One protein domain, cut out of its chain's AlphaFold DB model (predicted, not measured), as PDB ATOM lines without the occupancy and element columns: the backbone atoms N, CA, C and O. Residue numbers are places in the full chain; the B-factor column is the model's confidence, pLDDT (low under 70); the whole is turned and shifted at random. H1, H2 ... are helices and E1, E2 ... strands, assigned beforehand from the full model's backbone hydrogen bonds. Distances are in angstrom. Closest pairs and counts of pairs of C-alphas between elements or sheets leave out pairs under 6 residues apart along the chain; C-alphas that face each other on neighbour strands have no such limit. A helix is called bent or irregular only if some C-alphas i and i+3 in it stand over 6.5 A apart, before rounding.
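This is residues 5 to 70 of the 107 residues of an uncharacterized protein of Variovorax sp. MHTC-1 (UniProt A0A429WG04). A long bent helix, H3, makes one side of a loosely filled frame, with H2 about perpendicular to its first arm and the small hairpin E1 E2 next to both. H1 only just meets H2 on the side away from the hairpin, and residues 64 to 70 of H3 stick out. The printed part has 66 residues, mostly helix, in the order H1, H2, E1, E2, H3, with an antiparallel sheet E1 - E2. It is only just compact, close to loose, with a radius of gyration of the C-alphas of 12.9 A and spans of 32 by 27 by 22 A.

H1, residues 5 to 12, and H2, residues 21 to 32, only just touch, with 3 pairs of C-alphas within 8 A; the closest are Leu 5 and Ala 27, 5.9 A. They run opposite ways at a steep tilt of 67 degrees, only just short of about perpendicular. E1, residues 36 to 38, and E2, residues 44 to 46, form a hairpin, with N 37 and O 45 2.8 A apart, within hydrogen-bond range. H3, residues 50 to 70, was assigned as one helix by its hydrogen bonds but is bent: C-alphas 60 and 63 are 6.7 A apart, and arms H3a, 50 to 60, and H3b, 63 to 70, stand at a steep tilt of 51 degrees. The closest C-alphas of E1 and H3a are His 36 and Ser 52, 4.8 A. H2 and H3a are close but not clearly touching, His 30 to Val 56 7.0 A between C-alphas, and about perpendicular at 82 degrees. H1 and H3a are near each other. Every O i to N i+4 pair is within hydrogen-bond range in H2, against 3 of 4 in H1, 6 of 7 in H3a and 2 of 4 in H3b.

H1 begins at C-alpha 5 (206.868, 146.537, 246.359). H2 is 16.7 A long and H3a 16.1 A. H3b ends at C-alpha 70 (217.540, 162.065, 240.075).

The C-alphas of Pro 21 and Phe 69, the two farthest apart, are 34.6 A apart. The printed part has no cut and no long link. The pLDDT is under 70 in residues 5 to 20 and 60 to 70.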
ATOM      1  N   LEU A   5     206.730 147.167 245.049       63.78
ATOM      2  CA  LEU A   5     206.868 146.537 246.359       63.78
ATOM      3  C   LEU A   5     208.271 146.725 246.961       63.78
ATOM      4  O   LEU A   5     208.424 147.088 248.125       63.78
ATOM      5  N   TRP A   6     209.316 146.516 246.164       59.41
ATOM      6  CA  TRP A   6     210.697 146.711 246.605       59.41
ATOM      7  C   TRP A   6     211.055 148.187 246.776       59.41
ATOM      8  O   TRP A   6     211.876 148.522 247.630       59.41
ATOM      9  N   GLN A   7     210.435 149.074 246.000       60.72
ATOM     10  CA  GLN A   7     210.647 150.519 246.106       60.72
ATOM     11  C   GLN A   7     210.175 151.058 247.457       60.72
ATOM     12  O   GLN A   7     210.880 151.867 248.057       60.72
ATOM     13  N   VAL A   8     209.055 150.553 247.983       58.44
ATOM     14  CA  VAL A   8     208.561 150.921 249.320       58.44
ATOM     15  C   VAL A   8     209.587 150.571 250.403       58.44
ATOM     16  O   VAL A   8     209.870 151.396 251.272       58.44
ATOM     17  N   PHE A   9     210.228 149.399 250.322       56.78
ATOM     18  CA  PHE A   9     211.272 149.012 251.280       56.78
ATOM     19  C   PHE A   9     212.561 149.833 251.136       56.78
ATOM     20  O   PHE A   9     213.162 150.205 252.145       56.78
ATOM     21  N   VAL A  10     212.984 150.132 249.902       58.34
ATOM     22  CA  VAL A  10     214.223 150.879 249.616       58.34
ATOM     23  C   VAL A  10     214.097 152.366 249.971       58.34
ATOM     24  O   VAL A  10     215.039 152.933 250.518       58.34
ATOM     25  N   ILE A  11     212.952 152.999 249.694       55.09
ATOM     26  CA  ILE A  11     212.715 154.427 249.970       55.09
ATOM     27  C   ILE A  11     212.262 154.642 251.422       55.09
ATOM     28  O   ILE A  11     212.651 155.622 252.054       55.09
ATOM     29  N   GLY A  12     211.454 153.731 251.971       54.81
ATOM     30  CA  GLY A  12     210.810 153.907 253.273       54.81
ATOM     31  C   GLY A  12     211.685 153.598 254.488       54.81
ATOM     32  O   GLY A  12     211.359 154.046 255.585       54.81
ATOM     33  N   GLY A  13     212.773 152.827 254.343       45.50
ATOM     34  CA  GLY A  13     213.717 152.512 255.432       45.50
ATOM     35  C   GLY A  13     213.110 151.854 256.686       45.50
ATOM     36  O   GLY A  13     213.802 151.675 257.688       45.50
ATOM     37  N   ARG A  14     211.823 151.492 256.666       46.06
ATOM     38  CA  ARG A  14     211.058 150.984 257.807       46.06
ATOM     39  C   ARG A  14     210.075 149.931 257.317       46.06
ATOM     40  O   ARG A  14     209.236 150.200 256.467       46.06
ATOM     41  N   THR A  15     210.161 148.739 257.890       48.56
ATOM     42  CA  THR A  15     209.288 147.577 257.656       48.56
ATOM     43  C   THR A  15     207.882 147.772 258.248       48.56
ATOM     44  O   THR A  15     207.419 146.934 259.015       48.56
ATOM     45  N   GLY A  16     207.234 148.911 257.989       52.41
ATOM     46  CA  GLY A  16     206.059 149.356 258.747       52.41
ATOM     47  C   GLY A  16     204.894 149.909 257.932       52.41
ATOM     48  O   GLY A  16     204.173 150.745 258.462       52.41
ATOM     49  N   THR A  17     204.695 149.507 256.677       55.84
ATOM     50  CA  THR A  17     203.639 150.097 255.829       55.84
ATOM     51  C   THR A  17     202.814 149.050 255.090       55.84
ATOM     52  O   THR A  17     202.793 149.035 253.867       55.84
ATOM     53  N   PHE A  18     202.136 148.185 255.840       58.19
ATOM     54  CA  PHE A  18     200.852 147.625 255.414       58.19
ATOM     55  C   PHE A  18     199.914 147.775 256.609       58.19
ATOM     56  O   PHE A  18     200.043 147.052 257.597       58.19
ATOM     57  N   GLY A  19     199.081 148.813 256.579       58.88
ATOM     58  CA  GLY A  19     198.122 149.107 257.640       58.88
ATOM     59  C   GLY A  19     196.901 148.195 257.574       58.88
ATOM     60  O   GLY A  19     196.284 147.939 258.604       58.88
ATOM     61  N   GLU A  20     196.598 147.660 256.386       69.94
ATOM     62  CA  GLU A  20     195.396 146.867 256.122       69.94
ATOM     63  C   GLU A  20     195.702 145.573 255.333       69.94
ATOM     64  O   GLU A  20     196.564 145.573 254.451       69.94
ATOM     65  N   PRO A  21     194.973 144.460 255.569       76.06
ATOM     66  CA  PRO A  21     195.182 143.188 254.863       76.06
ATOM     67  C   PRO A  21     195.123 143.307 253.335       76.06
ATOM     68  O   PRO A  21     195.892 142.657 252.632       76.06
ATOM     69  N   LYS A  22     194.261 144.191 252.821       77.19
ATOM     70  CA  LYS A  22     194.127 144.455 251.380       77.19
ATOM     71  C   LYS A  22     195.394 145.059 250.772       77.19
ATOM     72  O   LYS A  22     195.702 144.791 249.617       77.19
ATOM     73  N   GLU A  23     196.145 145.841 251.546       75.75
ATOM     74  CA  GLU A  23     197.419 146.412 251.102       75.75
ATOM     75  C   GLU A  23     198.507 145.333 251.032       75.75
ATOM     76  O   GLU A  23     199.334 145.355 250.124       75.75
ATOM     77  N   VAL A  24     198.476 144.347 251.941       79.25
ATOM     78  CA  VAL A  24     199.371 143.174 251.894       79.25
ATOM     79  C   VAL A  24     199.061 142.300 250.680       79.25
ATOM     80  O   VAL A  24     199.974 141.864 249.979       79.25
ATOM     81  N   GLU A  25     197.781 142.039 250.418       83.06
ATOM     82  CA  GLU A  25     197.345 141.270 249.247       83.06
ATOM     83  C   GLU A  25     197.743 141.974 247.948       83.06
ATOM     84  O   GLU A  25     198.295 141.351 247.043       83.06
ATOM     85  N   HIS A  26     197.546 143.290 247.879       85.38
ATOM     86  CA  HIS A  26     197.934 144.085 246.721       85.38
ATOM     87  C   HIS A  26     199.456 144.119 246.520       85.38
ATOM     88  O   HIS A  26     199.947 143.906 245.411       85.38
ATOM     89  N   ALA A  27     200.224 144.255 247.600       79.06
ATOM     90  CA  ALA A  27     201.675 144.107 247.570       79.06
ATOM     91  C   ALA A  27     202.120 142.734 247.052       79.06
ATOM     92  O   ALA A  27     203.070 142.648 246.274       79.06
ATOM     93  N   LEU A  28     201.429 141.658 247.433       82.94
ATOM     94  CA  LEU A  28     201.722 140.318 246.933       82.94
ATOM     95  C   LEU A  28     201.458 140.196 245.424       82.94
ATOM     96  O   LEU A  28     202.225 139.526 244.732       82.94
ATOM     97  N   LEU A  29     200.435 140.871 244.894       86.62
ATOM     98  CA  LEU A  29     200.200 140.919 243.447       86.62
ATOM     99  C   LEU A  29     201.360 141.604 242.715       86.62
ATOM    100  O   LEU A  29     201.850 141.069 241.719       86.62
ATOM    101  N   HIS A  30     201.865 142.720 243.248       84.31
ATOM    102  CA  HIS A  30     203.066 143.381 242.726       84.31
ATOM    103  C   HIS A  30     204.320 142.503 242.837       84.31
ATOM    104  O   HIS A  30     205.089 142.408 241.882       84.31
ATOM    105  N   TRP A  31     204.504 141.789 243.957       80.06
ATOM    106  CA  TRP A  31     205.606 140.832 244.121       80.06
ATOM    107  C   TRP A  31     205.616 139.764 243.028       80.06
ATOM    108  O   TRP A  31     206.662 139.430 242.476       80.06
ATOM    109  N   GLN A  32     204.442 139.193 242.759       84.31
ATOM    110  CA  GLN A  32     204.275 138.076 241.835       84.31
ATOM    111  C   GLN A  32     204.267 138.516 240.370       84.31
ATOM    112  O   GLN A  32     204.290 137.662 239.487       84.31
ATOM    113  N   GLY A  33     204.224 139.825 240.098       82.25
ATOM    114  CA  GLY A  33     203.983 140.329 238.753       82.25
ATOM    115  C   GLY A  33     202.610 139.904 238.220       82.25
ATOM    116  O   GLY A  33     202.457 139.604 237.038       82.25
ATOM    117  N   SER A  34     201.616 139.832 239.100       89.75
ATOM    118  CA  SER A  34     200.256 139.431 238.758       89.75
ATOM    119  C   SER A  34     199.485 140.622 238.199       89.75
ATOM    120  O   SER A  34     199.301 141.611 238.904       89.75
ATOM    121  N   ALA A  35     199.014 140.524 236.953       92.00
ATOM    122  CA  ALA A  35     198.232 141.570 236.289       92.00
ATOM    123  C   ALA A  35     196.964 141.921 237.087       92.00
ATOM    124  O   ALA A  35     196.197 141.034 237.461       92.00
ATOM    125  N   HIS A  36     196.761 143.207 237.372       94.19
ATOM    126  CA  HIS A  36     195.591 143.710 238.086       94.19
ATOM    127  C   HIS A  36     195.293 145.168 237.720       94.19
ATOM    128  O   HIS A  36     196.181 145.904 237.288       94.19
ATOM    129  N   HIS A  37     194.043 145.569 237.933       92.75
ATOM    130  CA  HIS A  37     193.524 146.905 237.676       92.75
ATOM    131  C   HIS A  37     193.088 147.579 238.981       92.75
ATOM    132  O   HIS A  37     192.503 146.934 239.857       92.75
ATOM    133  N   HIS A  38     193.344 148.885 239.085       91.88
ATOM    134  CA  HIS A  38     192.882 149.740 240.176       91.88
ATOM    135  C   HIS A  38     191.592 150.455 239.794       91.88
ATOM    136  O   HIS A  38     191.579 151.273 238.878       91.88
ATOM    137  N   HIS A  39     190.532 150.230 240.559       90.44
ATOM    138  CA  HIS A  39     189.291 150.979 240.411       90.44
ATOM    139  C   HIS A  39     189.364 152.322 241.141       90.44
ATOM    140  O   HIS A  39     190.126 152.510 242.090       90.44
ATOM    141  N   HIS A  40     188.516 153.266 240.735       90.31
ATOM    142  CA  HIS A  40     188.440 154.595 241.356       90.31
ATOM    143  C   HIS A  40     188.041 154.570 242.839       90.31
ATOM    144  O   HIS A  40     188.347 155.509 243.570       90.31
ATOM    145  N   ASP A  41     187.359 153.513 243.280       89.25
ATOM    146  CA  ASP A  41     186.987 153.294 244.680       89.25
ATOM    147  C   ASP A  41     188.125 152.684 245.522       89.25
ATOM    148  O   ASP A  41     187.948 152.421 246.711       89.25
ATOM    149  N   GLY A  42     189.294 152.464 244.912       84.31
ATOM    150  CA  GLY A  42     190.460 151.850 245.536       84.31
ATOM    151  C   GLY A  42     190.418 150.322 245.571       84.31
ATOM    152  O   GLY A  42     191.353 149.711 246.087       84.31
ATOM    153  N   SER A  43     189.373 149.683 245.036       87.69
ATOM    154  CA  SER A  43     189.356 148.231 244.887       87.69
ATOM    155  C   SER A  43     190.310 147.776 243.780       87.69
ATOM    156  O   SER A  43     190.641 148.520 242.856       87.69
ATOM    157  N   VAL A  44     190.775 146.533 243.893       90.62
ATOM    158  CA  VAL A  44     191.698 145.920 242.936       90.62
ATOM    159  C   VAL A  44     191.038 144.681 242.353       90.62
ATOM    160  O   VAL A  44     190.446 143.886 243.080       90.62
ATOM    161  N   THR A  45     191.117 144.514 241.035       93.38
ATOM    162  CA  THR A  45     190.649 143.303 240.347       93.38
ATOM    163  C   THR A  45     191.786 142.695 239.551       93.38
ATOM    164  O   THR A  45     192.466 143.391 238.806       93.38
ATOM    165  N   GLN A  46     191.993 141.391 239.711       94.31
ATOM    166  CA  GLN A  46     192.940 140.650 238.892       94.31
ATOM    167  C   GLN A  46     192.289 140.328 237.545       94.31
ATOM    168  O   GLN A  46     191.253 139.663 237.503       94.31
ATOM    169  N   ASP A  47     192.887 140.785 236.452       94.31
ATOM    170  CA  ASP A  47     192.435 140.467 235.101       94.31
ATOM    171  C   ASP A  47     193.615 140.382 234.122       94.31
ATOM    172  O   ASP A  47     194.750 140.728 234.446       94.31
ATOM    173  N   GLY A  48     193.350 139.856 232.925       91.75
ATOM    174  CA  GLY A  48     194.334 139.717 231.849       91.75
ATOM    175  C   GLY A  48     194.223 140.798 230.777       91.75
ATOM    176  O   GLY A  48     194.612 140.543 229.638       91.75
ATOM    177  N   SER A  49     193.623 141.950 231.086       94.56
ATOM    178  CA  SER A  49     193.516 143.044 230.121       94.56
ATOM    179  C   SER A  49     194.900 143.574 229.741       94.56
ATOM    180  O   SER A  49     195.862 143.474 230.507       94.56
ATOM    181  N   GLU A  50     195.012 144.167 228.550       93.50
ATOM    182  CA  GLU A  50     196.266 144.797 228.120       93.50
ATOM    183  C   GLU A  50     196.718 145.885 229.103       93.50
ATOM    184  O   GLU A  50     197.912 146.018 229.357       93.50
ATOM    185  N   GLU A  51     195.770 146.612 229.699       90.69
ATOM    186  CA  GLU A  51     196.033 147.639 230.705       90.69
ATOM    187  C   GLU A  51     196.665 147.046 231.974       90.69
ATOM    188  O   GLU A  51     197.723 147.506 232.403       90.69
ATOM    189  N   SER A  52     196.084 145.980 232.532       91.50
ATOM    190  CA  SER A  52     196.611 145.294 233.721       91.50
ATOM    191  C   SER A  52     197.983 144.663 233.485       91.50
ATOM    192  O   SER A  52     198.846 144.669 234.367       91.50
ATOM    193  N   VAL A  53     198.218 144.127 232.283       89.88
ATOM    194  CA  VAL A  53     199.531 143.592 231.899       89.88
ATOM    195  C   VAL A  53     200.554 144.722 231.781       89.88
ATOM    196  O   VAL A  53     201.656 144.612 232.320       89.88
ATOM    197  N   GLN A  54     200.201 145.829 231.124       87.75
ATOM    198  CA  GLN A  54     201.082 146.993 231.008       87.75
ATOM    199  C   GLN A  54     201.400 147.605 232.371       87.75
ATOM    200  O   GLN A  54     202.556 147.946 232.611       87.75
ATOM    201  N   HIS A  55     200.421 147.687 233.272       85.75
ATOM    202  CA  HIS A  55     200.602 148.171 234.637       85.75
ATOM    203  C   HIS A  55     201.754 147.442 235.348       85.75
ATOM    204  O   HIS A  55     202.704 148.075 235.813       85.75
ATOM    205  N   VAL A  56     201.736 146.107 235.338       84.44
ATOM    206  CA  VAL A  56     202.783 145.287 235.964       84.44
ATOM    207  C   VAL A  56     204.114 145.339 235.209       84.44
ATOM    208  O   VAL A  56     205.182 145.297 235.814       84.44
ATOM    209  N   VAL A  57     204.098 145.441 233.881       82.94
ATOM    210  CA  VAL A  57     205.341 145.575 233.101       82.94
ATOM    211  C   VAL A  57     206.032 146.909 233.402       82.94
ATOM    212  O   VAL A  57     207.256 146.969 233.553       82.94
ATOM    213  N   ILE A  58     205.249 147.981 233.531       75.25
ATOM    214  CA  ILE A  58     205.735 149.322 233.856       75.25
ATOM    215  C   ILE A  58     206.229 149.399 235.310       75.25
ATOM    216  O   ILE A  58     207.201 150.117 235.568       75.25
ATOM    217  N   ASP A  59     205.655 148.600 236.217       71.69
ATOM    218  CA  ASP A  59     206.070 148.466 237.623       71.69
ATOM    219  C   ASP A  59     207.581 148.195 237.778       71.69
ATOM    220  O   ASP A  59     208.252 148.741 238.657       71.69
ATOM    221  N   GLY A  60     208.158 147.396 236.873       60.53
ATOM    222  CA  GLY A  60     209.595 147.104 236.851       60.53
ATOM    223  C   GLY A  60     210.459 148.128 236.101       60.53
ATOM    224  O   GLY A  60     211.680 148.162 236.303       60.53
ATOM    225  N   PHE A  61     209.863 148.947 235.227       54.72
ATOM    226  CA  PHE A  61     210.578 149.757 234.233       54.72
ATOM    227  C   PHE A  61     210.802 151.211 234.674       54.72
ATOM    228  O   PHE A  61     211.918 151.724 234.535       54.72
ATOM    229  N   LEU A  62     209.795 151.862 235.270       51.12
ATOM    230  CA  LEU A  62     209.854 153.298 235.604       51.12
ATOM    231  C   LEU A  62     210.922 153.661 236.649       51.12
ATOM    232  O   LEU A  62     211.378 154.801 236.693       51.12
ATOM    233  N   ASN A  63     211.401 152.695 237.431       50.44
ATOM    234  CA  ASN A  63     212.405 152.954 238.460       50.44
ATOM    235  C   ASN A  63     213.855 152.840 237.960       50.44
ATOM    236  O   ASN A  63     214.746 153.450 238.537       50.44
ATOM    237  N   THR A  64     214.125 152.113 236.869       48.28
ATOM    238  CA  THR A  64     215.517 151.956 236.392       48.28
ATOM    239  C   THR A  64     216.015 153.227 235.697       48.28
ATOM    240  O   THR A  64     217.172 153.604 235.862       48.28
ATOM    241  N   ALA A  65     215.134 153.922 234.969       48.31
ATOM    242  CA  ALA A  65     215.473 155.182 234.315       48.31
ATOM    243  C   ALA A  65     215.417 156.375 235.287       48.31
ATOM    244  O   ALA A  65     216.347 157.174 235.314       48.31
ATOM    245  N   ALA A  66     214.382 156.489 236.129       50.88
ATOM    246  CA  ALA A  66     214.231 157.639 237.024       50.88
ATOM    247  C   ALA A  66     215.264 157.665 238.170       50.88
ATOM    248  O   ALA A  66     215.769 158.733 238.512       50.88
ATOM    249  N   VAL A  67     215.659 156.509 238.721       49.44
ATOM    250  CA  VAL A  67     216.689 156.447 239.780       49.44
ATOM    251  C   VAL A  67     218.066 156.856 239.267       49.44
ATOM    252  O   VAL A  67     218.841 157.453 240.009       49.44
ATOM    253  N   TRP A  68     218.366 156.592 237.994       47.00
ATOM    254  CA  TRP A  68     219.662 156.938 237.410       47.00
ATOM    255  C   TRP A  68     219.869 158.448 237.246       47.00
ATOM    256  O   TRP A  68     221.004 158.916 237.297       47.00
ATOM    257  N   PHE A  69     218.790 159.216 237.070       51.97
ATOM    258  CA  PHE A  69     218.882 160.644 236.762       51.97
ATOM    259  C   PHE A  69     218.675 161.582 237.958       51.97
ATOM    260  O   PHE A  69     219.014 162.756 237.833       51.97
ATOM    261  N   VAL A  70     218.131 161.125 239.096       52.41
ATOM    262  CA  VAL A  70     217.540 162.065 240.075       52.41
ATOM    263  C   VAL A  70     218.219 162.119 241.453       52.41
ATOM    264  O   VAL A  70     217.987 163.081 242.180       52.41
TER     265      VAL A  70